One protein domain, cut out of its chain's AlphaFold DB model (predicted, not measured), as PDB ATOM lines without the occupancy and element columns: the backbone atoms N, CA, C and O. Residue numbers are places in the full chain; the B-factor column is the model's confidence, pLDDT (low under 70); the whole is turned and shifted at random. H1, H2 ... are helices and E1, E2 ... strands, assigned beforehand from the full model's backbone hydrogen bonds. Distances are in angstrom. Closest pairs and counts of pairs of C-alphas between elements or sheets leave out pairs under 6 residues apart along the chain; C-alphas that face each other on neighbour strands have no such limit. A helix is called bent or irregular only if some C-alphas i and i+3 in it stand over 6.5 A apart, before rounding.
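Overview. This is residues 11 to 191 of the 191 residues of an uncharacterized protein of Pseudomonas sp. Root569 (UniProt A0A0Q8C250). Three long helices, H4, H6 and H7, form a bundle with their centres in a triangle and all run the same way, while H3 packs on H4, H1 packs on H7, and the short H2 packs on H3. A small hairpin of strands, E1 and E2, lies far from the middle, and a long loop, residues 144 to 161, joins H6 to H7. The 181 printed residues hold seven named helices and two named strands, in the order H1 H2 H3 E1 E2 H4 H5 H6 H7; the sheet, E1 - E2, is antiparallel. The class is mostly helix, and the whole is compact, with a radius of gyration of the C-alphas of 16.8 A and spans of 49 by 41 by 34 A.

Along the chain. E1 is residues 57 to 59, 7.0 A long, and E2 is residues 65 to 67, 7.1 A. H4, residues 74 to 99, is 36.9 A long and begins with C-alpha 74 at (73.136, 66.827, -17.710). H6, residues 119 to 143, is 36.3 A long, and H7, residues 162 to 189, is 40.9 A long and ends with C-alpha 189 at (98.444, 31.571, -26.508). H1, residues 11 to 25, begins with C-alpha 11 at (71.648, 49.291, -10.103) and is 21.1 A long; H3, residues 34 to 51, is 23.9 A. H2 is residues 27 to 31, and H5 is residues 105 to 108. H3 is irregular, with C-alphas 35 and 38 8.6 A apart, and has a kink of 45 degrees near residue 41; H6 is only just irregular, with C-alphas 135 and 138 6.7 A apart, and has a kink of 31 degrees near residue 136.

Arrangement. E1 and E2 form an antiparallel hairpin at 136 degrees, with N 58 and O 66 within hydrogen-bond range at 3.0 A and N 66 and O 58 at 2.8 A. E1 is apart from H4. H4, the hub, touches H7 at a shallow tilt of 24 degrees, the same way; their closest C-alphas, of Ala 92 and Leu 177, are 6.3 A apart. H4 touches H6 at a shallow tilt of 26 degrees, the same way, closest at the C-alphas of Lys 86 and Leu 126, 6.9 A. H6 touches H7 at a shallow tilt of 26 degrees, the same way, closest at the C-alphas of Glu 127 and Ile 169, 6.8 A. H3, with residues 43 to 50 alone, touches H4 at a shallow tilt of 13 degrees, opposite ways, closest at the C-alphas of Gln 50 and Gly 84, 6.1 A. H1 touches residues 170 to 177 of H7 alone, at a steep tilt of 40 degrees, the same way, closest at the C-alphas of Val 23 and Thr 174, 7.3 A. H2 touches residues 40 to 44 of H3 alone, closest at the C-alphas of Ser 29 and Ser 40, 6.2 A. H5 touches residues 93 to 97 of H4 alone, closest at the C-alphas of Ser 97 and Gly 105, 5.1 A. Every O i to N i+4 pair is within hydrogen-bond range in H1, H2, H4 and H7, against 12 of 14 in H3 and 19 of 21 in H6; H5 is too short for such a pair.

Size, cuts and confidence. The two C-alphas farthest apart, of Asp 62 and Lys 103, are 50.2 A apart. The printed part has no cut, and the H6 to H7 link is long, with 18 residues. The mean pLDDT of the printed part is 77.8; it is under 70 in residues 11 to 39, 102 to 111, 156 to 158 and 190 to 191.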
ATOM      1  N   ALA A  11      70.805  50.384  -9.617       36.25
ATOM      2  CA  ALA A  11      71.648  49.291 -10.103       36.25
ATOM      3  C   ALA A  11      72.155  49.504 -11.543       36.25
ATOM      4  O   ALA A  11      73.265  49.090 -11.867       36.25
ATOM      5  N   ALA A  12      71.375  50.165 -12.406       35.19
ATOM      6  CA  ALA A  12      71.746  50.369 -13.806       35.19
ATOM      7  C   ALA A  12      72.872  51.404 -13.970       35.19
ATOM      8  O   ALA A  12      73.764  51.194 -14.787       35.19
ATOM      9  N   GLY A  13      72.860  52.481 -13.172       38.44
ATOM     10  CA  GLY A  13      73.930  53.485 -13.159       38.44
ATOM     11  C   GLY A  13      75.231  52.945 -12.560       38.44
ATOM     12  O   GLY A  13      76.301  53.122 -13.134       38.44
ATOM     13  N   THR A  14      75.146  52.190 -11.459       41.88
ATOM     14  CA  THR A  14      76.328  51.576 -10.831       41.88
ATOM     15  C   THR A  14      76.949  50.480 -11.702       41.88
ATOM     16  O   THR A  14      78.171  50.383 -11.771       41.88
ATOM     17  N   PHE A  15      76.139  49.676 -12.402       38.22
ATOM     18  CA  PHE A  15      76.649  48.604 -13.262       38.22
ATOM     19  C   PHE A  15      77.318  49.136 -14.534       38.22
ATOM     20  O   PHE A  15      78.380  48.640 -14.901       38.22
ATOM     21  N   LYS A  16      76.753  50.167 -15.179       43.31
ATOM     22  CA  LYS A  16      77.383  50.823 -16.341       43.31
ATOM     23  C   LYS A  16      78.727  51.452 -15.969       43.31
ATOM     24  O   LYS A  16      79.718  51.204 -16.648       43.31
ATOM     25  N   ASN A  17      78.792  52.157 -14.839       47.72
ATOM     26  CA  ASN A  17      80.004  52.867 -14.429       47.72
ATOM     27  C   ASN A  17      81.105  51.921 -13.935       47.72
ATOM     28  O   ASN A  17      82.254  52.061 -14.340       47.72
ATOM     29  N   ALA A  18      80.763  50.899 -13.142       41.56
ATOM     30  CA  ALA A  18      81.731  49.880 -12.733       41.56
ATOM     31  C   ALA A  18      82.289  49.103 -13.937       41.56
ATOM     32  O   ALA A  18      83.469  48.752 -13.958       41.56
ATOM     33  N   LEU A  19      81.464  48.867 -14.961       44.38
ATOM     34  CA  LEU A  19      81.879  48.192 -16.184       44.38
ATOM     35  C   LEU A  19      82.834  49.062 -17.012       44.38
ATOM     36  O   LEU A  19      83.922  48.587 -17.328       44.38
ATOM     37  N   ILE A  20      82.497  50.331 -17.267       47.94
ATOM     38  CA  ILE A  20      83.358  51.277 -18.000       47.94
ATOM     39  C   ILE A  20      84.709  51.436 -17.286       47.94
ATOM     40  O   ILE A  20      85.747  51.191 -17.896       47.94
ATOM     41  N   THR A  21      84.705  51.706 -15.976       46.00
ATOM     42  CA  THR A  21      85.929  51.868 -15.170       46.00
ATOM     43  C   THR A  21      86.767  50.584 -15.088       46.00
ATOM     44  O   THR A  21      87.994  50.660 -15.050       46.00
ATOM     45  N   SER A  22      86.146  49.397 -15.073       42.72
ATOM     46  CA  SER A  22      86.875  48.116 -15.029       42.72
ATOM     47  C   SER A  22      87.494  47.719 -16.372       42.72
ATOM     48  O   SER A  22      88.534  47.055 -16.414       42.72
ATOM     49  N   VAL A  23      86.853  48.104 -17.479       46.06
ATOM     50  CA  VAL A  23      87.265  47.709 -18.825       46.06
ATOM     51  C   VAL A  23      88.444  48.550 -19.308       46.06
ATOM     52  O   VAL A  23      89.306  47.976 -19.985       46.06
ATOM     53  N   THR A  24      88.515  49.829 -18.928       51.09
ATOM     54  CA  THR A  24      89.600  50.744 -19.306       51.09
ATOM     55  C   THR A  24      90.824  50.615 -18.382       51.09
ATOM     56  O   THR A  24      91.890  50.273 -18.894       51.09
ATOM     57  N   ASN A  25      90.669  50.670 -17.045       44.66
ATOM     58  CA  ASN A  25      91.821  50.861 -16.128       44.66
ATOM     59  C   ASN A  25      92.794  49.676 -16.101       44.66
ATOM     60  O   ASN A  25      94.006  49.845 -15.992       44.66
ATOM     61  N   ASN A  26      92.271  48.454 -16.223       48.38
ATOM     62  CA  ASN A  26      93.089  47.245 -16.364       48.38
ATOM     63  C   ASN A  26      93.235  46.801 -17.825       48.38
ATOM     64  O   ASN A  26      94.044  45.928 -18.127       48.38
ATOM     65  N   GLY A  27      92.435  47.357 -18.739       53.72
ATOM     66  CA  GLY A  27      92.440  46.983 -20.146       53.72
ATOM     67  C   GLY A  27      93.661  47.526 -20.866       53.72
ATOM     68  O   GLY A  27      94.433  46.736 -21.401       53.72
ATOM     69  N   VAL A  28      93.850  48.847 -20.847       55.72
ATOM     70  CA  VAL A  28      94.841  49.550 -21.680       55.72
ATOM     71  C   VAL A  28      96.265  49.041 -21.431       55.72
ATOM     72  O   VAL A  28      96.957  48.663 -22.373       55.72
ATOM     73  N   SER A  29      96.677  48.947 -20.165       55.84
ATOM     74  CA  SER A  29      98.017  48.477 -19.779       55.84
ATOM     75  C   SER A  29      98.240  46.994 -20.076       55.84
ATOM     76  O   SER A  29      99.332  46.602 -20.479       55.84
ATOM     77  N   SER A  30      97.204  46.162 -19.926       59.12
ATOM     78  CA  SER A  30      97.303  44.737 -20.246       59.12
ATOM     79  C   SER A  30      97.475  44.495 -21.741       59.12
ATOM     80  O   SER A  30      98.064  43.479 -22.099       59.12
ATOM     81  N   PHE A  31      96.972  45.409 -22.586       61.69
ATOM     82  CA  PHE A  31      96.848  45.286 -24.039       61.69
ATOM     83  C   PHE A  31      98.116  45.558 -24.847       61.69
ATOM     84  O   PHE A  31      98.300  44.976 -25.919       61.69
ATOM     85  N   PHE A  32      98.997  46.408 -24.339       62.25
ATOM     86  CA  PHE A  32     100.251  46.735 -24.999       62.25
ATOM     87  C   PHE A  32     101.409  46.009 -24.311       62.25
ATOM     88  O   PHE A  32     101.580  46.083 -23.098       62.25
ATOM     89  N   ASN A  33     102.243  45.308 -25.087       59.62
ATOM     90  CA  ASN A  33     103.520  44.801 -24.582       59.62
ATOM     91  C   ASN A  33     104.430  45.972 -24.171       59.62
ATOM     92  O   ASN A  33     104.309  47.078 -24.696       59.62
ATOM     93  N   VAL A  34     105.436  45.697 -23.331       49.91
ATOM     94  CA  VAL A  34     106.443  46.681 -22.868       49.91
ATOM     95  C   VAL A  34     107.145  47.426 -24.026       49.91
ATOM     96  O   VAL A  34     107.681  48.505 -23.819       49.91
ATOM     97  N   GLY A  35     107.126  46.900 -25.259       48.09
ATOM     98  CA  GLY A  35     107.680  47.561 -26.450       48.09
ATOM     99  C   GLY A  35     106.817  48.673 -27.075       48.09
ATOM    100  O   GLY A  35     107.339  49.444 -27.874       48.09
ATOM    101  N   ALA A  36     105.531  48.795 -26.722       60.16
ATOM    102  CA  ALA A  36     104.594  49.791 -27.269       60.16
ATOM    103  C   ALA A  36     104.261  50.909 -26.256       60.16
ATOM    104  O   ALA A  36     103.121  51.369 -26.156       60.16
ATOM    105  N   GLN A  37     105.273  51.352 -25.501       60.12
ATOM    106  CA  GLN A  37     105.144  52.344 -24.421       60.12
ATOM    107  C   GLN A  37     104.431  53.634 -24.849       60.12
ATOM    108  O   GLN A  37     103.580  54.119 -24.117       60.12
ATOM    109  N   ILE A  38     104.702  54.153 -26.052       58.44
ATOM    110  CA  ILE A  38     104.121  55.427 -26.514       58.44
ATOM    111  C   ILE A  38     102.593  55.336 -26.650       58.44
ATOM    112  O   ILE A  38     101.881  56.231 -26.196       58.44
ATOM    113  N   THR A  39     102.077  54.255 -27.238       67.50
ATOM    114  CA  THR A  39     100.631  54.047 -27.411       67.50
ATOM    115  C   THR A  39      99.949  53.778 -26.068       67.50
ATOM    116  O   THR A  39      98.888  54.336 -25.793       67.50
ATOM    117  N   SER A  40     100.591  52.998 -25.192       71.19
ATOM    118  CA  SER A  40     100.102  52.749 -23.829       71.19
ATOM    119  C   SER A  40      99.998  54.041 -23.010       71.19
ATOM    120  O   SER A  40      98.966  54.298 -22.389       71.19
ATOM    121  N   ASP A  41     101.034  54.881 -23.033       77.38
ATOM    122  CA  ASP A  41     101.069  56.152 -22.299       77.38
ATOM    123  C   ASP A  41     100.015  57.135 -22.813       77.38
ATOM    124  O   ASP A  41      99.405  57.866 -22.030       77.38
ATOM    125  N   TYR A  42      99.795  57.161 -24.128       79.69
ATOM    126  CA  TYR A  42      98.780  58.001 -24.752       79.69
ATOM    127  C   TYR A  42      97.371  57.673 -24.238       79.69
ATOM    128  O   TYR A  42      96.681  58.561 -23.727       79.69
ATOM    129  N   PHE A  43      96.965  56.401 -24.287       79.75
ATOM    130  CA  PHE A  43      95.642  55.991 -23.811       79.75
ATOM    131  C   PHE A  43      95.513  56.075 -22.287       79.75
ATOM    132  O   PHE A  43      94.466  56.490 -21.796       79.75
ATOM    133  N   SER A  44      96.589  55.805 -21.541       78.56
ATOM    134  CA  SER A  44      96.596  55.962 -20.078       78.56
ATOM    135  C   SER A  44      96.333  57.412 -19.655       78.56
ATOM    136  O   SER A  44      95.589  57.666 -18.711       78.56
ATOM    137  N   LYS A  45      96.892  58.394 -20.379       80.81
ATOM    138  CA  LYS A  45      96.614  59.820 -20.129       80.81
ATOM    139  C   LYS A  45      95.168  60.193 -20.442       80.81
ATOM    140  O   LYS A  45      94.573  60.966 -19.696       80.81
ATOM    141  N   LYS A  46      94.603  59.663 -21.533       82.19
ATOM    142  CA  LYS A  46      93.197  59.894 -21.896       82.19
ATOM    143  C   LYS A  46      92.234  59.305 -20.871       82.19
ATOM    144  O   LYS A  46      91.240  59.947 -20.546       82.19
ATOM    145  N   GLU A  47      92.553  58.133 -20.337       76.75
ATOM    146  CA  GLU A  47      91.795  57.513 -19.256       76.75
ATOM    147  C   GLU A  47      91.868  58.323 -17.958       76.75
ATOM    148  O   GLU A  47      90.830  58.618 -17.370       76.75
ATOM    149  N   ALA A  48      93.067  58.736 -17.538       79.75
ATOM    150  CA  ALA A  48      93.222  59.580 -16.355       79.75
ATOM    151  C   ALA A  48      92.412  60.879 -16.493       79.75
ATOM    152  O   ALA A  48      91.652  61.237 -15.598       79.75
ATOM    153  N   ALA A  49      92.484  61.526 -17.662       80.56
ATOM    154  CA  ALA A  49      91.680  62.706 -17.954       80.56
ATOM    155  C   ALA A  49      90.170  62.411 -17.941       80.56
ATOM    156  O   ALA A  49      89.397  63.266 -17.525       80.56
ATOM    157  N   GLN A  50      89.737  61.223 -18.381       81.12
ATOM    158  CA  GLN A  50      88.332  60.812 -18.343       81.12
ATOM    159  C   GLN A  50      87.827  60.596 -16.911       81.12
ATOM    160  O   GLN A  50      86.692  60.963 -16.609       81.12
ATOM    161  N   ALA A  51      88.656  60.031 -16.031       80.25
ATOM    162  CA  ALA A  51      88.320  59.813 -14.625       80.25
ATOM    163  C   ALA A  51      88.109  61.124 -13.843       80.25
ATOM    164  O   ALA A  51      87.453  61.119 -12.805       80.25
ATOM    165  N   GLU A  52      88.628  62.241 -14.358       84.94
ATOM    166  CA  GLU A  52      88.480  63.586 -13.791       84.94
ATOM    167  C   GLU A  52      87.314  64.388 -14.406       84.94
ATOM    168  O   GLU A  52      87.095  65.538 -14.026       84.94
ATOM    169  N   MET A  53      86.561  63.829 -15.363       84.69
ATOM    170  CA  MET A  53      85.453  64.548 -16.007       84.69
ATOM    171  C   MET A  53      84.171  64.543 -15.156       84.69
ATOM    172  O   MET A  53      83.951  63.612 -14.378       84.69
ATOM    173  N   PRO A  54      83.284  65.541 -15.333       85.62
ATOM    174  CA  PRO A  54      81.994  65.588 -14.650       85.62
ATOM    175  C   PRO A  54      81.184  64.291 -14.779       85.62
ATOM    176  O   PRO A  54      81.093  63.701 -15.856       85.62
ATOM    177  N   GLY A  55      80.592  63.839 -13.672       81.19
ATOM    178  CA  GLY A  55      79.810  62.601 -13.614       81.19
ATOM    179  C   GLY A  55      80.636  61.310 -13.518       81.19
ATOM    180  O   GLY A  55      80.056  60.245 -13.293       81.19
ATOM    181  N   ALA A  56      81.971  61.373 -13.625       80.06
ATOM    182  CA  ALA A  56      82.839  60.221 -13.386       80.06
ATOM    183  C   ALA A  56      82.724  59.738 -11.934       80.06
ATOM    184  O   ALA A  56      82.493  60.521 -11.017       80.06
ATOM    185  N   THR A  57      82.871  58.435 -11.704       75.06
ATOM    186  CA  THR A  57      82.749  57.862 -10.356       75.06
ATOM    187  C   THR A  57      84.054  58.040  -9.583       75.06
ATOM    188  O   THR A  57      85.118  57.723 -10.108       75.06
ATOM    189  N   VAL A  58      83.979  58.492  -8.331       79.88
ATOM    190  CA  VAL A  58      85.146  58.665  -7.451       79.88
ATOM    191  C   VAL A  58      84.905  57.966  -6.117       79.88
ATOM    192  O   VAL A  58      83.809  58.030  -5.562       79.88
ATOM    193  N   GLN A  59      85.915  57.267  -5.601       80.19
ATOM    194  CA  GLN A  59      85.874  56.749  -4.238       80.19
ATOM    195  C   GLN A  59      86.377  57.835  -3.286       80.19
ATOM    196  O   GLN A  59      87.510  58.297  -3.409       80.19
ATOM    197  N   ASN A  60      85.527  58.247  -2.356       76.50
ATOM    198  CA  ASN A  60      85.864  59.246  -1.351       76.50
ATOM    199  C   ASN A  60      86.754  58.637  -0.255       76.50
ATOM    200  O   ASN A  60      86.805  57.420  -0.070       76.50
ATOM    201  N   GLU A  61      87.423  59.493   0.520       78.56
ATOM    202  CA  GLU A  61      88.302  59.077   1.627       78.56
ATOM    203  C   GLU A  61      87.577  58.252   2.705       78.56
ATOM    204  O   GLU A  61      88.189  57.423   3.377       78.56
ATOM    205  N   ASP A  62      86.266  58.442   2.851       74.94
ATOM    206  CA  ASP A  62      85.404  57.698   3.775       74.94
ATOM    207  C   ASP A  62      84.948  56.329   3.223       74.94
ATOM    208  O   ASP A  62      84.149  55.630   3.850       74.94
ATOM    209  N   GLY A  63      85.455  55.934   2.050       72.31
ATOM    210  CA  GLY A  63      85.128  54.685   1.368       72.31
ATOM    211  C   GLY A  63      83.790  54.704   0.628       72.31
ATOM    212  O   GLY A  63      83.439  53.697   0.005       72.31
ATOM    213  N   THR A  64      83.051  55.817   0.660       79.94
ATOM    214  CA  THR A  64      81.817  55.975  -0.113       79.94
ATOM    215  C   THR A  64      82.114  56.213  -1.591       79.94
ATOM    216  O   THR A  64      83.194  56.659  -1.975       79.94
ATOM    217  N   ILE A  65      81.138  55.895  -2.440       77.44
ATOM    218  CA  ILE A  65      81.208  56.147  -3.878       77.44
ATOM    219  C   ILE A  65      80.454  57.446  -4.167       77.44
ATOM    220  O   ILE A  65      79.255  57.534  -3.903       77.44
ATOM    221  N   GLY A  66      81.161  58.436  -4.702       77.69
ATOM    222  CA  GLY A  66      80.618  59.702  -5.178       77.69
ATOM    223  C   GLY A  66      80.816  59.885  -6.680       77.69
ATOM    224  O   GLY A  66      81.219  58.968  -7.400       77.69
ATOM    225  N   THR A  67      80.549  61.101  -7.150       82.06
ATOM    226  CA  THR A  67      80.813  61.520  -8.528       82.06
ATOM    227  C   THR A  67      81.694  62.760  -8.549       82.06
ATOM    228  O   THR A  67      81.591  63.616  -7.669       82.06
ATOM    229  N   VAL A  68      82.545  62.877  -9.563       83.31
ATOM    230  CA  VAL A  68      83.259  64.113  -9.873       83.31
ATOM    231  C   VAL A  68      82.240  65.170 -10.276       83.31
ATOM    232  O   VAL A  68      81.351  64.893 -11.080       83.31
ATOM    233  N   ASP A  69      82.367  66.356  -9.684       84.06
ATOM    234  CA  ASP A  69      81.422  67.468  -9.811       84.06
ATOM    235  C   ASP A  69      79.942  67.030  -9.695       84.06
ATOM    236  O   ASP A  69      79.216  66.962 -10.689       84.06
ATOM    237  N   PRO A  70      79.454  66.727  -8.476       82.25
ATOM    238  CA  PRO A  70      78.071  66.295  -8.258       82.25
ATOM    239  C   PRO A  70      77.001  67.310  -8.687       82.25
ATOM    240  O   PRO A  70      75.819  66.971  -8.697       82.25
ATOM    241  N   LEU A  71      77.391  68.558  -8.968       88.88
ATOM    242  CA  LEU A  71      76.497  69.636  -9.386       88.88
ATOM    243  C   LEU A  71      76.520  69.871 -10.902       88.88
ATOM    244  O   LEU A  71      75.839  70.785 -11.372       88.88
ATOM    245  N   ALA A  72      77.267  69.061 -11.655       88.06
ATOM    246  CA  ALA A  72      77.336  69.153 -13.103       88.06
ATOM    247  C   ALA A  72      75.954  69.022 -13.755       88.06
ATOM    248  O   ALA A  72      75.093  68.245 -13.326       88.06
ATOM    249  N   THR A  73      75.741  69.789 -14.822       90.81
ATOM    250  CA  THR A  73      74.511  69.715 -15.610       90.81
ATOM    251  C   THR A  73      74.468  68.417 -16.417       90.81
ATOM    252  O   THR A  73      75.499  67.813 -16.712       90.81
ATOM    253  N   GLN A  74      73.268  67.998 -16.834       87.25
ATOM    254  CA  GLN A  74      73.136  66.827 -17.710       87.25
ATOM    255  C   GLN A  74      73.885  67.000 -19.035       87.25
ATOM    256  O   GLN A  74      74.473  66.047 -19.527       87.25
ATOM    257  N   GLU A  75      73.944  68.219 -19.566       88.88
ATOM    258  CA  GLU A  75      74.715  68.536 -20.770       88.88
ATOM    259  C   GLU A  75      76.224  68.319 -20.560       88.88
ATOM    260  O   GLU A  75      76.879  67.699 -21.393       88.88
ATOM    261  N   GLN A  76      76.771  68.742 -19.412       88.44
ATOM    262  CA  GLN A  76      78.180  68.513 -19.065       88.44
ATOM    263  C   GLN A  76      78.493  67.026 -18.877       88.44
ATOM    264  O   GLN A  76      79.551  66.555 -19.295       88.44
ATOM    265  N   ILE A  77      77.571  66.276 -18.268       88.19
ATOM    266  CA  ILE A  77      77.699  64.825 -18.109       88.19
ATOM    267  C   ILE A  77      77.635  64.135 -19.478       88.19
ATOM    268  O   ILE A  77      78.442  63.249 -19.752       88.19
ATOM    269  N   MET A  78      76.718  64.544 -20.357       88.81
ATOM    270  CA  MET A  78      76.601  63.989 -21.705       88.81
ATOM    271  C   MET A  78      77.857  64.261 -22.538       88.81
ATOM    272  O   MET A  78      78.388  63.343 -23.161       88.81
ATOM    273  N   ASP A  79      78.391  65.484 -22.496       90.12
ATOM    274  CA  ASP A  79      79.636  65.827 -23.188       90.12
ATOM    275  C   ASP A  79      80.821  64.975 -22.702       90.12
ATOM    276  O   ASP A  79      81.575  64.419 -23.511       90.12
ATOM    277  N   ALA A  80      80.938  64.796 -21.382       88.06
ATOM    278  CA  ALA A  80      81.940  63.927 -20.779       88.06
ATOM    279  C   ALA A  80      81.792  62.472 -21.261       88.06
ATOM    280  O   ALA A  80      82.783  61.841 -21.644       88.06
ATOM    281  N   ARG A  81      80.565  61.942 -21.303       89.50
ATOM    282  CA  ARG A  81      80.282  60.586 -21.800       89.50
ATOM    283  C   ARG A  81      80.644  60.427 -23.275       89.50
ATOM    284  O   ARG A  81      81.344  59.475 -23.615       89.50
ATOM    285  N   LEU A  82      80.275  61.383 -24.129       90.50
ATOM    286  CA  LEU A  82      80.638  61.388 -25.551       90.50
ATOM    287  C   LEU A  82      82.157  61.412 -25.754       90.50
ATOM    288  O   LEU A  82      82.699  60.647 -26.552       90.50
ATOM    289  N   LYS A  83      82.875  62.250 -24.998       87.81
ATOM    290  CA  LYS A  83      84.343  62.305 -25.040       87.81
ATOM    291  C   LYS A  83      84.980  60.995 -24.570       87.81
ATOM    292  O   LYS A  83      85.940  60.520 -25.178       87.81
ATOM    293  N   GLY A  84      84.435  60.396 -23.514       84.88
ATOM    294  CA  GLY A  84      84.854  59.087 -23.018       84.88
ATOM    295  C   GLY A  84      84.644  57.970 -24.042       84.88
ATOM    296  O   GLY A  84      85.549  57.162 -24.266       84.88
ATOM    297  N   ALA A  85      83.487  57.952 -24.707       86.50
ATOM    298  CA  ALA A  85      83.173  56.995 -25.763       86.50
ATOM    299  C   ALA A  85      84.066  57.171 -26.997       86.50
ATOM    300  O   ALA A  85      84.536  56.173 -27.536       86.50
ATOM    301  N   LYS A  86      84.401  58.407 -27.390       87.56
ATOM    302  CA  LYS A  86      85.370  58.663 -28.468       87.56
ATOM    303  C   LYS A  86      86.758  58.104 -28.147       87.56
ATOM    304  O   LYS A  86      87.323  57.375 -28.952       87.56
ATOM    305  N   ASN A  87      87.289  58.387 -26.954       83.00
ATOM    306  CA  ASN A  87      88.595  57.859 -26.528       83.00
ATOM    307  C   ASN A  87      88.613  56.322 -26.500       83.00
ATOM    308  O   ASN A  87      89.589  55.680 -26.883       83.00
ATOM    309  N   SER A  88      87.512  55.747 -26.029       83.31
ATOM    310  CA  SER A  88      87.260  54.312 -25.990       83.31
ATOM    311  C   SER A  88      87.265  53.697 -27.392       83.31
ATOM    312  O   SER A  88      87.970  52.723 -27.660       83.31
ATOM    313  N   LEU A  89      86.533  54.309 -28.314       85.31
ATOM    314  CA  LEU A  89      86.464  53.903 -29.706       85.31
ATOM    315  C   LEU A  89      87.832  53.970 -30.394       85.31
ATOM    316  O   LEU A  89      88.240  52.997 -31.014       85.31
ATOM    317  N   GLU A  90      88.581  55.056 -30.217       83.69
ATOM    318  CA  GLU A  90      89.945  55.193 -30.746       83.69
ATOM    319  C   GLU A  90      90.870  54.069 -30.253       83.69
ATOM    320  O   GLU A  90      91.649  53.500 -31.020       83.69
ATOM    321  N   PHE A  91      90.745  53.683 -28.982       83.12
ATOM    322  CA  PHE A  91      91.472  52.536 -28.452       83.12
ATOM    323  C   PHE A  91      91.067  51.225 -29.151       83.12
ATOM    324  O   PHE A  91      91.937  50.461 -29.577       83.12
ATOM    325  N   ALA A  92      89.765  50.970 -29.318       84.88
ATOM    326  CA  ALA A  92      89.268  49.782 -30.018       84.88
ATOM    327  C   ALA A  92      89.740  49.725 -31.483       84.88
ATOM    328  O   ALA A  92      90.177  48.673 -31.943       84.88
ATOM    329  N   THR A  93      89.740  50.861 -32.173       84.25
ATOM    330  CA  THR A  93      90.231  51.061 -33.543       84.25
ATOM    331  C   THR A  93      91.708  50.681 -33.693       84.25
ATOM    332  O   THR A  93      92.074  49.906 -34.586       84.25
ATOM    333  N   VAL A  94      92.571  51.150 -32.783       81.81
ATOM    334  CA  VAL A  94      93.999  50.780 -32.764       81.81
ATOM    335  C   VAL A  94      94.168  49.277 -32.529       81.81
ATOM    336  O   VAL A  94      94.957  48.618 -33.212       81.81
ATOM    337  N   MET A  95      93.403  48.714 -31.592       82.75
ATOM    338  CA  MET A  95      93.453  47.287 -31.275       82.75
ATOM    339  C   MET A  95      92.989  46.411 -32.441       82.75
ATOM    340  O   MET A  95      93.639  45.412 -32.754       82.75
ATOM    341  N   MET A  96      91.893  46.788 -33.097       85.75
ATOM    342  CA  MET A  96      91.378  46.100 -34.275       85.75
ATOM    343  C   MET A  96      92.404  46.138 -35.408       85.75
ATOM    344  O   MET A  96      92.745  45.091 -35.945       85.75
ATOM    345  N   SER A  97      92.993  47.303 -35.700       82.00
ATOM    346  CA  SER A  97      94.034  47.447 -36.730       82.00
ATOM    347  C   SER A  97      95.237  46.527 -36.491       82.00
ATOM    348  O   SER A  97      95.735  45.882 -37.421       82.00
ATOM    349  N   PHE A  98      95.683  46.438 -35.235       81.00
ATOM    350  CA  PHE A  98      96.768  45.549 -34.829       81.00
ATOM    351  C   PHE A  98      96.404  44.069 -35.033       81.00
ATOM    352  O   PHE A  98      97.151  43.334 -35.679       81.00
ATOM    353  N   LEU A  99      95.238  43.636 -34.541       84.12
ATOM    354  CA  LEU A  99      94.786  42.241 -34.643       84.12
ATOM    355  C   LEU A  99      94.383  41.845 -36.079       84.12
ATOM    356  O   LEU A  99      94.470  40.679 -36.469       84.12
ATOM    357  N   SER A 100      94.008  42.818 -36.907       82.81
ATOM    358  CA  SER A 100      93.786  42.630 -38.340       82.81
ATOM    359  C   SER A 100      95.086  42.470 -39.135       82.81
ATOM    360  O   SER A 100      95.017  42.147 -40.326       82.81
ATOM    361  N   GLU A 101      96.265  42.581 -38.506       77.19
ATOM    362  CA  GLU A 101      97.587  42.506 -39.155       77.19
ATOM    363  C   GLU A 101      97.719  43.516 -40.311       77.19
ATOM    364  O   GLU A 101      98.333  43.232 -41.340       77.19
ATOM    365  N   GLY A 102      97.069  44.676 -40.186       66.75
ATOM    366  CA  GLY A 102      97.080  45.728 -41.205       66.75
ATOM    367  C   GLY A 102      96.218  45.474 -42.450       66.75
ATOM    368  O   GLY A 102      96.189  46.341 -43.318       66.75
ATOM    369  N   LYS A 103      95.487  44.350 -42.552       67.88
ATOM    370  CA  LYS A 103      94.596  44.074 -43.706       67.88
ATOM    371  C   LYS A 103      93.429  45.062 -43.827       67.88
ATOM    372  O   LYS A 103      92.962  45.301 -44.933       67.88
ATOM    373  N   ASP A 104      93.039  45.660 -42.706       65.81
ATOM    374  CA  ASP A 104      91.862  46.524 -42.575       65.81
ATOM    375  C   ASP A 104      92.232  47.933 -42.067       65.81
ATOM    376  O   ASP A 104      91.377  48.683 -41.614       65.81
ATOM    377  N   GLY A 105      93.519  48.307 -42.099       61.78
ATOM    378  CA  GLY A 105      94.018  49.502 -41.401       61.78
ATOM    379  C   GLY A 105      93.363  50.822 -41.827       61.78
ATOM    380  O   GLY A 105      93.194  51.701 -40.992       61.78
ATOM    381  N   SER A 106      92.946  50.952 -43.093       63.62
ATOM    382  CA  SER A 106      92.255  52.150 -43.593       63.62
ATOM    383  C   SER A 106      90.771  52.208 -43.217       63.62
ATOM    384  O   SER A 106      90.193  53.287 -43.219       63.62
ATOM    385  N   ALA A 107      90.142  51.068 -42.901       65.19
ATOM    386  CA  ALA A 107      88.743  51.024 -42.451       65.19
ATOM    387  C   ALA A 107      88.578  51.584 -41.028       65.19
ATOM    388  O   ALA A 107      87.471  51.868 -40.582       65.19
ATOM    389  N   PHE A 108      89.699  51.750 -40.329       67.06
ATOM    390  CA  PHE A 108      89.791  52.198 -38.951       67.06
ATOM    391  C   PHE A 108      90.578  53.515 -38.848       67.06
ATOM    392  O   PHE A 108      91.179  53.801 -37.818       67.06
ATOM    393  N   GLU A 109      90.634  54.321 -39.913       67.06
ATOM    394  CA  GLU A 109      91.203  55.666 -39.799       67.06
ATOM    395  C   GLU A 109      90.361  56.525 -38.849       67.06
ATOM    396  O   GLU A 109      89.129  56.467 -38.833       67.06
ATOM    397  N   ASP A 110      91.043  57.311 -38.016       65.81
ATOM    398  CA  ASP A 110      90.367  58.194 -37.080       65.81
ATOM    399  C   ASP A 110      89.839  59.432 -37.818       65.81
ATOM    400  O   ASP A 110      90.604  60.240 -38.340       65.81
ATOM    401  N   VAL A 111      88.518  59.568 -37.881       61.81
ATOM    402  CA  VAL A 111      87.814  60.734 -38.428       61.81
ATOM    403  C   VAL A 111      87.402  61.659 -37.290       61.81
ATOM    404  O   VAL A 111      86.320  61.514 -36.718       61.81
ATOM    405  N   ASP A 112      88.274  62.584 -36.906       76.00
ATOM    406  CA  ASP A 112      87.919  63.565 -35.884       76.00
ATOM    407  C   ASP A 112      86.556  64.208 -36.169       76.00
ATOM    408  O   ASP A 112      86.267  64.593 -37.303       76.00
ATOM    409  N   ASP A 113      85.728  64.315 -35.127       81.38
ATOM    410  CA  ASP A 113      84.483  65.073 -35.216       81.38
ATOM    411  C   ASP A 113      84.767  66.471 -35.769       81.38
ATOM    412  O   ASP A 113      85.804  67.079 -35.469       81.38
ATOM    413  N   ALA A 114      83.820  66.999 -36.547       83.69
ATOM    414  CA  ALA A 114      83.893  68.382 -36.982       83.69
ATOM    415  C   ALA A 114      84.054  69.312 -35.755       83.69
ATOM    416  O   ALA A 114      83.475  69.035 -34.700       83.69
ATOM    417  N   PRO A 115      84.826  70.414 -35.854       81.31
ATOM    418  CA  PRO A 115      85.077  71.312 -34.721       81.31
ATOM    419  C   PRO A 115      83.814  71.862 -34.037       81.31
ATOM    420  O   PRO A 115      83.869  72.259 -32.876       81.31
ATOM    421  N   ASP A 116      82.705  71.908 -34.765       88.25
ATOM    422  CA  ASP A 116      81.387  72.397 -34.369       88.25
ATOM    423  C   ASP A 116      80.317  71.292 -34.320       88.25
ATOM    424  O   ASP A 116      79.128  71.604 -34.258       88.25
ATOM    425  N   ALA A 117      80.727  70.018 -34.306       90.25
ATOM    426  CA  ALA A 117      79.808  68.889 -34.245       90.25
ATOM    427  C   ALA A 117      78.915  68.948 -32.998       90.25
ATOM    428  O   ALA A 117      79.378  69.054 -31.853       90.25
ATOM    429  N   THR A 118      77.617  68.829 -33.234       93.56
ATOM    430  CA  THR A 118      76.589  68.725 -32.202       93.56
ATOM    431  C   THR A 118      76.701  67.400 -31.434       93.56
ATOM    432  O   THR A 118      77.313  66.441 -31.915       93.56
ATOM    433  N   PRO A 119      76.109  67.293 -30.228       91.06
ATOM    434  CA  PRO A 119      76.045  66.022 -29.504       91.06
ATOM    435  C   PRO A 119      75.422  64.884 -30.324       91.06
ATOM    436  O   PRO A 119      75.908  63.758 -30.252       91.06
ATOM    437  N   GLU A 120      74.396  65.184 -31.124       92.19
ATOM    438  CA  GLU A 120      73.729  64.218 -32.004       92.19
ATOM    439  C   GLU A 120      74.675  63.711 -33.100       92.19
ATOM    440  O   GLU A 120      74.883  62.505 -33.202       92.19
ATOM    441  N   GLU A 121      75.349  64.609 -33.827       92.94
ATOM    442  CA  GLU A 121      76.332  64.233 -34.859       92.94
ATOM    443  C   GLU A 121      77.491  63.412 -34.275       92.94
ATOM    444  O   GLU A 121      77.977  62.468 -34.895       92.94
ATOM    445  N   ARG A 122      77.921  63.725 -33.047       93.75
ATOM    446  CA  ARG A 122      78.941  62.937 -32.342       93.75
ATOM    447  C   ARG A 122      78.439  61.534 -31.998       93.75
ATOM    448  O   ARG A 122      79.223  60.594 -32.083       93.75
ATOM    449  N   MET A 123      77.173  61.369 -31.605       93.88
ATOM    450  CA  MET A 123      76.587  60.037 -31.396       93.88
ATOM    451  C   MET A 123      76.501  59.253 -32.703       93.88
ATOM    452  O   MET A 123      76.899  58.090 -32.714       93.88
ATOM    453  N   ASP A 124      76.057  59.888 -33.787       92.81
ATOM    454  CA  ASP A 124      75.967  59.262 -35.110       92.81
ATOM    455  C   ASP A 124      77.345  58.763 -35.573       92.81
ATOM    456  O   ASP A 124      77.494  57.597 -35.942       92.81
ATOM    457  N   ASN A 125      78.382  59.597 -35.439       90.88
ATOM    458  CA  ASN A 125      79.763  59.222 -35.760       90.88
ATOM    459  C   ASN A 125      80.257  58.025 -34.929       90.88
ATOM    460  O   ASN A 125      80.972  57.156 -35.435       90.88
ATOM    461  N   LEU A 126      79.922  57.983 -33.632       91.56
ATOM    462  CA  LEU A 126      80.282  56.862 -32.761       91.56
ATOM    463  C   LEU A 126      79.573  55.576 -33.206       91.56
ATOM    464  O   LEU A 126      80.206  54.522 -33.260       91.56
ATOM    465  N   GLU A 127      78.278  55.655 -33.510       93.19
ATOM    466  CA  GLU A 127      77.458  54.523 -33.945       93.19
ATOM    467  C   GLU A 127      77.939  53.954 -35.286       93.19
ATOM    468  O   GLU A 127      78.199  52.753 -35.351       93.19
ATOM    469  N   GLU A 128      78.170  54.798 -36.297       90.94
ATOM    470  CA  GLU A 128      78.667  54.386 -37.621       90.94
ATOM    471  C   GLU A 128      80.001  53.636 -37.515       90.94
ATOM    472  O   GLU A 128      80.202  52.565 -38.089       90.94
ATOM    473  N   ARG A 129      80.931  54.159 -36.719       88.62
ATOM    474  CA  ARG A 129      82.235  53.514 -36.527       88.62
ATOM    475  C   ARG A 129      82.141  52.199 -35.760       88.62
ATOM    476  O   ARG A 129      82.926  51.283 -36.012       88.62
ATOM    477  N   MET A 130      81.217  52.094 -34.807       90.94
ATOM    478  CA  MET A 130      80.954  50.818 -34.145       90.94
ATOM    479  C   MET A 130      80.324  49.811 -35.104       90.94
ATOM    480  O   MET A 130      80.713  48.648 -35.033       90.94
ATOM    481  N   ASP A 131      79.443  50.239 -36.016       91.56
ATOM    482  CA  ASP A 131      78.892  49.372 -37.065       91.56
ATOM    483  C   ASP A 131      80.035  48.789 -37.912       91.56
ATOM    484  O   ASP A 131      80.151  47.569 -38.028       91.56
ATOM    485  N   ILE A 132      80.959  49.637 -38.384       88.75
ATOM    486  CA  ILE A 132      82.149  49.200 -39.136       88.75
ATOM    487  C   ILE A 132      82.953  48.170 -38.330       88.75
ATOM    488  O   ILE A 132      83.267  47.086 -38.818       88.75
ATOM    489  N   MET A 133      83.285  48.448 -37.066       88.94
ATOM    490  CA  MET A 133      84.037  47.480 -36.256       88.94
ATOM    491  C   MET A 133      83.288  46.154 -36.069       88.94
ATOM    492  O   MET A 133      83.907  45.088 -36.125       88.94
ATOM    493  N   GLU A 134      81.978  46.201 -35.834       91.50
ATOM    494  CA  GLU A 134      81.139  45.017 -35.660       91.50
ATOM    495  C   GLU A 134      81.056  44.172 -36.939       91.50
ATOM    496  O   GLU A 134      81.061  42.943 -36.829       91.50
ATOM    497  N   GLU A 135      81.090  44.786 -38.126       90.44
ATOM    498  CA  GLU A 135      81.197  44.093 -39.420       90.44
ATOM    499  C   GLU A 135      82.518  43.322 -39.577       90.44
ATOM    500  O   GLU A 135      82.545  42.242 -40.173       90.44
ATOM    501  N   HIS A 136      83.609  43.828 -38.993       88.56
ATOM    502  CA  HIS A 136      84.930  43.192 -39.050       88.56
ATOM    503  C   HIS A 136      85.151  42.115 -37.969       88.56
ATOM    504  O   HIS A 136      85.981  41.211 -38.145       88.56
ATOM    505  N   LEU A 137      84.399  42.145 -36.861       89.94
ATOM    506  CA  LEU A 137      84.522  41.154 -35.782       89.94
ATOM    507  C   LEU A 137      84.358  39.691 -36.250       89.94
ATOM    508  O   LEU A 137      85.182  38.869 -35.839       89.94
ATOM    509  N   PRO A 138      83.382  39.315 -37.104       90.69
ATOM    510  CA  PRO A 138      83.260  37.956 -37.625       90.69
ATOM    511  C   PRO A 138      84.548  37.422 -38.256       90.69
ATOM    512  O   PRO A 138      84.938  36.281 -38.002       90.69
ATOM    513  N   ASP A 139      85.249  38.227 -39.047       88.50
ATOM    514  CA  ASP A 139      86.476  37.784 -39.707       88.50
ATOM    515  C   ASP A 139      87.639  37.651 -38.723       88.50
ATOM    516  O   ASP A 139      88.421  36.694 -38.806       88.50
ATOM    517  N   LEU A 140      87.684  38.522 -37.714       88.06
ATOM    518  CA  LEU A 140      88.605  38.384 -36.592       88.06
ATOM    519  C   LEU A 140      88.365  37.080 -35.816       88.06
ATOM    520  O   LEU A 140      89.311  36.359 -35.486       88.06
ATOM    521  N   THR A 141      87.097  36.740 -35.572       85.94
ATOM    522  CA  THR A 141      86.711  35.527 -34.837       85.94
ATOM    523  C   THR A 141      87.080  34.252 -35.583       85.94
ATOM    524  O   THR A 141      87.595  33.315 -34.973       85.94
ATOM    525  N   LYS A 142      86.933  34.234 -36.916       87.56
ATOM    526  CA  LYS A 142      87.397  33.127 -37.768       87.56
ATOM    527  C   LYS A 142      88.914  32.978 -37.704       87.56
ATOM    528  O   LYS A 142      89.409  31.857 -37.577       87.56
ATOM    529  N   ARG A 143      89.652  34.092 -37.773       87.31
ATOM    530  CA  ARG A 143      91.123  34.102 -37.745       87.31
ATOM    531  C   ARG A 143      91.663  33.520 -36.443       87.31
ATOM    532  O   ARG A 143      92.496  32.617 -36.473       87.31
ATOM    533  N   TYR A 144      91.149  34.005 -35.319       88.69
ATOM    534  CA  TYR A 144      91.583  33.587 -33.988       88.69
ATOM    535  C   TYR A 144      90.725  32.460 -33.394       88.69
ATOM    536  O   TYR A 144      90.874  32.133 -32.226       88.69
ATOM    537  N   LYS A 145      89.853  31.830 -34.191       87.94
ATOM    538  CA  LYS A 145      89.068  30.632 -33.840       87.94
ATOM    539  C   LYS A 145      88.322  30.730 -32.500       87.94
ATOM    540  O   LYS A 145      88.344  29.783 -31.712       87.94
ATOM    541  N   PHE A 146      87.646  31.850 -32.250       84.69
ATOM    542  CA  PHE A 146      86.768  32.024 -31.086       84.69
ATOM    543  C   PHE A 146      85.315  32.272 -31.509       84.69
ATOM    544  O   PHE A 146      85.035  32.562 -32.668       84.69
ATOM    545  N   GLU A 147      84.375  32.116 -30.575       85.19
ATOM    546  CA  GLU A 147      82.942  32.226 -30.859       85.19
ATOM    547  C   GLU A 147      82.487  33.683 -31.064       85.19
ATOM    548  O   GLU A 147      82.811  34.587 -30.275       85.19
ATOM    549  N   TYR A 148      81.690  33.890 -32.116       86.88
ATOM    550  CA  TYR A 148      81.037  35.156 -32.426       86.88
ATOM    551  C   TYR A 148      79.525  35.067 -32.224       86.88
ATOM    552  O   TYR A 148      78.838  34.307 -32.904       86.88
ATOM    553  N   ASP A 149      79.025  35.897 -31.319       89.12
ATOM    554  CA  ASP A 149      77.618  36.185 -31.079       89.12
ATOM    555  C   ASP A 149      77.393  37.679 -31.341       89.12
ATOM    556  O   ASP A 149      77.939  38.470 -30.581       89.12
ATOM    557  N   PRO A 150      76.659  38.102 -32.388       89.38
ATOM    558  CA  PRO A 150      76.455  39.522 -32.678       89.38
ATOM    559  C   PRO A 150      75.912  40.293 -31.469       89.38
ATOM    560  O   PRO A 150      75.141  39.746 -30.677       89.38
ATOM    561  N   TYR A 151      76.276  41.570 -31.342       89.19
ATOM    562  CA  TYR A 151      75.640  42.433 -30.352       89.19
ATOM    563  C   TYR A 151      74.149  42.578 -30.678       89.19
ATOM    564  O   TYR A 151      73.777  42.875 -31.811       89.19
ATOM    565  N   VAL A 152      73.294  42.374 -29.675       86.06
ATOM    566  CA  VAL A 152      71.847  42.569 -29.793       86.06
ATOM    567  C   VAL A 152      71.435  43.633 -28.777       86.06
ATOM    568  O   VAL A 152      71.570  43.397 -27.571       86.06
ATOM    569  N   PRO A 153      70.968  44.815 -29.222       81.38
ATOM    570  CA  PRO A 153      70.442  45.822 -28.313       81.38
ATOM    571  C   PRO A 153      69.185  45.291 -27.615       81.38
ATOM    572  O   PRO A 153      68.466  44.450 -28.145       81.38
ATOM    573  N   ALA A 154      68.904  45.784 -26.408       76.81
ATOM    574  CA  ALA A 154      67.648  45.457 -25.743       76.81
ATOM    575  C   ALA A 154      66.467  46.024 -26.552       76.81
ATOM    576  O   ALA A 154      66.476  47.212 -26.877       76.81
ATOM    577  N   ASP A 155      65.467  45.188 -26.845       70.12
ATOM    578  CA  ASP A 155      64.266  45.605 -27.570       70.12
ATOM    579  C   ASP A 155      63.536  46.728 -26.815       70.12
ATOM    580  O   ASP A 155      63.184  46.590 -25.641       70.12
ATOM    581  N   SER A 156      63.280  47.835 -27.514       67.12
ATOM    582  CA  SER A 156      62.421  48.931 -27.063       67.12
ATOM    583  C   SER A 156      61.397  49.239 -28.150       67.12
ATOM    584  O   SER A 156      61.737  49.309 -29.328       67.12
ATOM    585  N   SER A 157      60.137  49.435 -27.760       60.00
ATOM    586  CA  SER A 157      59.062  49.861 -28.666       60.00
ATOM    587  C   SER A 157      59.013  51.377 -28.888       60.00
ATOM    588  O   SER A 157      58.207  51.848 -29.686       60.00
ATOM    589  N   GLU A 158      59.826  52.142 -28.162       65.12
ATOM    590  CA  GLU A 158      59.897  53.603 -28.241       65.12
ATOM    591  C   GLU A 158      61.214  54.048 -28.894       65.12
ATOM    592  O   GLU A 158      62.238  53.381 -28.692       65.12
ATOM    593  N   PRO A 159      61.210  55.164 -29.656       70.94
ATOM    594  CA  PRO A 159      62.440  55.740 -30.184       70.94
ATOM    595  C   PRO A 159      63.389  56.080 -29.023       70.94
ATOM    596  O   PRO A 159      62.936  56.601 -27.998       70.94
ATOM    597  N   PRO A 160      64.688  55.767 -29.141       77.94
ATOM    598  CA  PRO A 160      65.613  55.928 -28.030       77.94
ATOM    599  C   PRO A 160      65.847  57.415 -27.723       77.94
ATOM    600  O   PRO A 160      66.070  58.213 -28.630       77.94
ATOM    601  N   THR A 161      65.815  57.783 -26.437       87.81
ATOM    602  CA  THR A 161      66.269  59.107 -25.971       87.81
ATOM    603  C   THR A 161      67.784  59.244 -26.137       87.81
ATOM    604  O   THR A 161      68.478  58.234 -26.260       87.81
ATOM    605  N   GLU A 162      68.321  60.466 -26.078       87.62
ATOM    606  CA  GLU A 162      69.775  60.699 -26.113       87.62
ATOM    607  C   GLU A 162      70.514  59.897 -25.032       87.62
ATOM    608  O   GLU A 162      71.515  59.242 -25.317       87.62
ATOM    609  N   GLU A 163      69.991  59.837 -23.803       86.88
ATOM    610  CA  GLU A 163      70.581  59.008 -22.749       86.88
ATOM    611  C   GLU A 163      70.530  57.517 -23.076       86.88
ATOM    612  O   GLU A 163      71.502  56.807 -22.819       86.88
ATOM    613  N   ALA A 164      69.425  57.033 -23.649       86.62
ATOM    614  CA  ALA A 164      69.287  55.632 -24.030       86.62
ATOM    615  C   ALA A 164      70.216  55.261 -25.199       86.62
ATOM    616  O   ALA A 164      70.767  54.155 -25.204       86.62
ATOM    617  N   ARG A 165      70.427  56.177 -26.155       90.88
ATOM    618  CA  ARG A 165      71.429  56.038 -27.224       90.88
ATOM    619  C   ARG A 165      72.834  55.989 -26.640       90.88
ATOM    620  O   ARG A 165      73.545  55.015 -26.864       90.88
ATOM    621  N   MET A 166      73.195  56.949 -25.789       90.50
ATOM    622  CA  MET A 166      74.501  56.982 -25.125       90.50
ATOM    623  C   MET A 166      74.767  55.715 -24.293       90.50
ATOM    624  O   MET A 166      75.847  55.127 -24.348       90.50
ATOM    625  N   ASP A 167      73.755  55.233 -23.568       87.69
ATOM    626  CA  ASP A 167      73.820  53.970 -22.831       87.69
ATOM    627  C   ASP A 167      74.059  52.763 -23.745       87.69
ATOM    628  O   ASP A 167      74.727  51.800 -23.358       87.69
ATOM    629  N   ASN A 168      73.453  52.770 -24.933       89.19
ATOM    630  CA  ASN A 168      73.653  51.728 -25.924       89.19
ATOM    631  C   ASN A 168      75.076  51.780 -26.486       89.19
ATOM    632  O   ASN A 168      75.731  50.742 -26.521       89.19
ATOM    633  N   ILE A 169      75.573  52.975 -26.816       90.38
ATOM    634  CA  ILE A 169      76.940  53.203 -27.298       90.38
ATOM    635  C   ILE A 169      77.969  52.620 -26.320       90.38
ATOM    636  O   ILE A 169      78.838  51.839 -26.708       90.38
ATOM    637  N   GLU A 170      77.835  52.905 -25.025       87.44
ATOM    638  CA  GLU A 170      78.746  52.381 -23.996       87.44
ATOM    639  C   GLU A 170      78.705  50.843 -23.885       87.44
ATOM    640  O   GLU A 170      79.736  50.187 -23.676       87.44
ATOM    641  N   ARG A 171      77.520  50.238 -24.051       86.94
ATOM    642  CA  ARG A 171      77.352  48.774 -24.058       86.94
ATOM    643  C   ARG A 171      77.959  48.135 -25.304       86.94
ATOM    644  O   ARG A 171      78.647  47.121 -25.165       86.94
ATOM    645  N   ARG A 172      77.734  48.725 -26.482       90.56
ATOM    646  CA  ARG A 172      78.310  48.284 -27.762       90.56
ATOM    647  C   ARG A 172      79.826  48.286 -27.699       90.56
ATOM    648  O   ARG A 172      80.452  47.244 -27.880       90.56
ATOM    649  N   TYR A 173      80.416  49.405 -27.288       86.00
ATOM    650  CA  TYR A 173      81.858  49.501 -27.086       86.00
ATOM    651  C   TYR A 173      82.392  48.427 -26.124       86.00
ATOM    652  O   TYR A 173      83.382  47.752 -26.418       86.00
ATOM    653  N   THR A 174      81.719  48.213 -24.988       84.56
ATOM    654  CA  THR A 174      82.132  47.182 -24.024       84.56
ATOM    655  C   THR A 174      82.136  45.788 -24.650       84.56
ATOM    656  O   THR A 174      83.059  44.996 -24.427       84.56
ATOM    657  N   TYR A 175      81.107  45.479 -25.438       88.31
ATOM    658  CA  TYR A 175      81.021  44.231 -26.178       88.31
ATOM    659  C   TYR A 175      82.185  44.097 -27.179       88.31
ATOM    660  O   TYR A 175      82.886  43.081 -27.159       88.31
ATOM    661  N   ILE A 176      82.462  45.136 -27.972       89.38
ATOM    662  CA  ILE A 176      83.552  45.154 -28.958       89.38
ATOM    663  C   ILE A 176      84.898  44.902 -28.273       89.38
ATOM    664  O   ILE A 176      85.625  43.979 -28.649       89.38
ATOM    665  N   LEU A 177      85.205  45.617 -27.186       85.81
ATOM    666  CA  LEU A 177      86.439  45.388 -26.435       85.81
ATOM    667  C   LEU A 177      86.555  43.982 -25.866       85.81
ATOM    668  O   LEU A 177      87.648  43.417 -25.861       85.81
ATOM    669  N   LYS A 178      85.460  43.399 -25.374       86.56
ATOM    670  CA  LYS A 178      85.473  42.016 -24.887       86.56
ATOM    671  C   LYS A 178      85.908  41.055 -25.998       86.56
ATOM    672  O   LYS A 178      86.681  40.134 -25.729       86.56
ATOM    673  N   LYS A 179      85.462  41.279 -27.237       89.31
ATOM    674  CA  LYS A 179      85.854  40.469 -28.399       89.31
ATOM    675  C   LYS A 179      87.306  40.697 -28.814       89.31
ATOM    676  O   LYS A 179      88.018  39.719 -29.028       89.31
ATOM    677  N   LEU A 180      87.785  41.940 -28.811       87.88
ATOM    678  CA  LEU A 180      89.201  42.243 -29.068       87.88
ATOM    679  C   LEU A 180      90.128  41.647 -27.989       87.88
ATOM    680  O   LEU A 180      91.178  41.091 -28.315       87.88
ATOM    681  N   LYS A 181      89.717  41.674 -26.708       85.38
ATOM    682  CA  LYS A 181      90.426  41.008 -25.591       85.38
ATOM    683  C   LYS A 181      90.538  39.505 -25.833       85.38
ATOM    684  O   LYS A 181      91.620  38.942 -25.681       85.38
ATOM    685  N   ALA A 182      89.439  38.864 -26.232       86.94
ATOM    686  CA  ALA A 182      89.424  37.434 -26.525       86.94
ATOM    687  C   ALA A 182      90.340  37.078 -27.709       86.94
ATOM    688  O   ALA A 182      91.151  36.160 -27.592       86.94
ATOM    689  N   ALA A 183      90.268  37.837 -28.808       87.50
ATOM    690  CA  ALA A 183      91.135  37.654 -29.971       87.50
ATOM    691  C   ALA A 183      92.620  37.726 -29.592       87.50
ATOM    692  O   ALA A 183      93.406  36.846 -29.947       87.50
ATOM    693  N   ARG A 184      92.995  38.738 -28.801       83.94
ATOM    694  CA  ARG A 184      94.371  38.891 -28.325       83.94
ATOM    695  C   ARG A 184      94.821  37.744 -27.428       83.94
ATOM    696  O   ARG A 184      95.920  37.243 -27.625       83.94
ATOM    697  N   ALA A 185      93.995  37.317 -26.477       84.75
ATOM    698  CA  ALA A 185      94.346  36.206 -25.595       84.75
ATOM    699  C   ALA A 185      94.644  34.925 -26.394       84.75
ATOM    700  O   ALA A 185      95.590  34.202 -26.085       84.75
ATOM    701  N   VAL A 186      93.885  34.671 -27.469       85.81
ATOM    702  CA  VAL A 186      94.172  33.546 -28.367       85.81
ATOM    703  C   VAL A 186      95.472  33.766 -29.146       85.81
ATOM    704  O   VAL A 186      96.274  32.838 -29.246       85.81
ATOM    705  N   MET A 187      95.713  34.973 -29.669       82.56
ATOM    706  CA  MET A 187      96.972  35.312 -30.341       82.56
ATOM    707  C   MET A 187      98.191  35.035 -29.447       82.56
ATOM    708  O   MET A 187      99.128  34.385 -29.896       82.56
ATOM    709  N   GLU A 188      98.157  35.478 -28.188       80.38
ATOM    710  CA  GLU A 188      99.240  35.276 -27.215       80.38
ATOM    711  C   GLU A 188      99.433  33.802 -26.845       80.38
ATOM    712  O   GLU A 188     100.561  33.364 -26.666       80.38
ATOM    713  N   SER A 189      98.354  33.016 -26.776       79.69
ATOM    714  CA  SER A 189      98.444  31.571 -26.508       79.69
ATOM    715  C   SER A 189      99.064  30.758 -27.651       79.69
ATOM    716  O   SER A 189      99.513  29.635 -27.429       79.69
ATOM    717  N   ASN A 190      99.062  31.311 -28.869       69.00
ATOM    718  CA  ASN A 190      99.574  30.668 -30.080       69.00
ATOM    719  C   ASN A 190     100.981  31.154 -30.481       69.00
ATOM    720  O   ASN A 190     101.518  30.645 -31.468       69.00
ATOM    721  N   ALA A 191     101.535  32.146 -29.775       60.34
ATOM    722  CA  ALA A 191     102.872  32.708 -29.994       60.34
ATOM    723  C   ALA A 191     103.944  31.934 -29.211       60.34
ATOM    724  O   ALA A 191     105.058  31.777 -29.762       60.34
TER     725      ALA A 191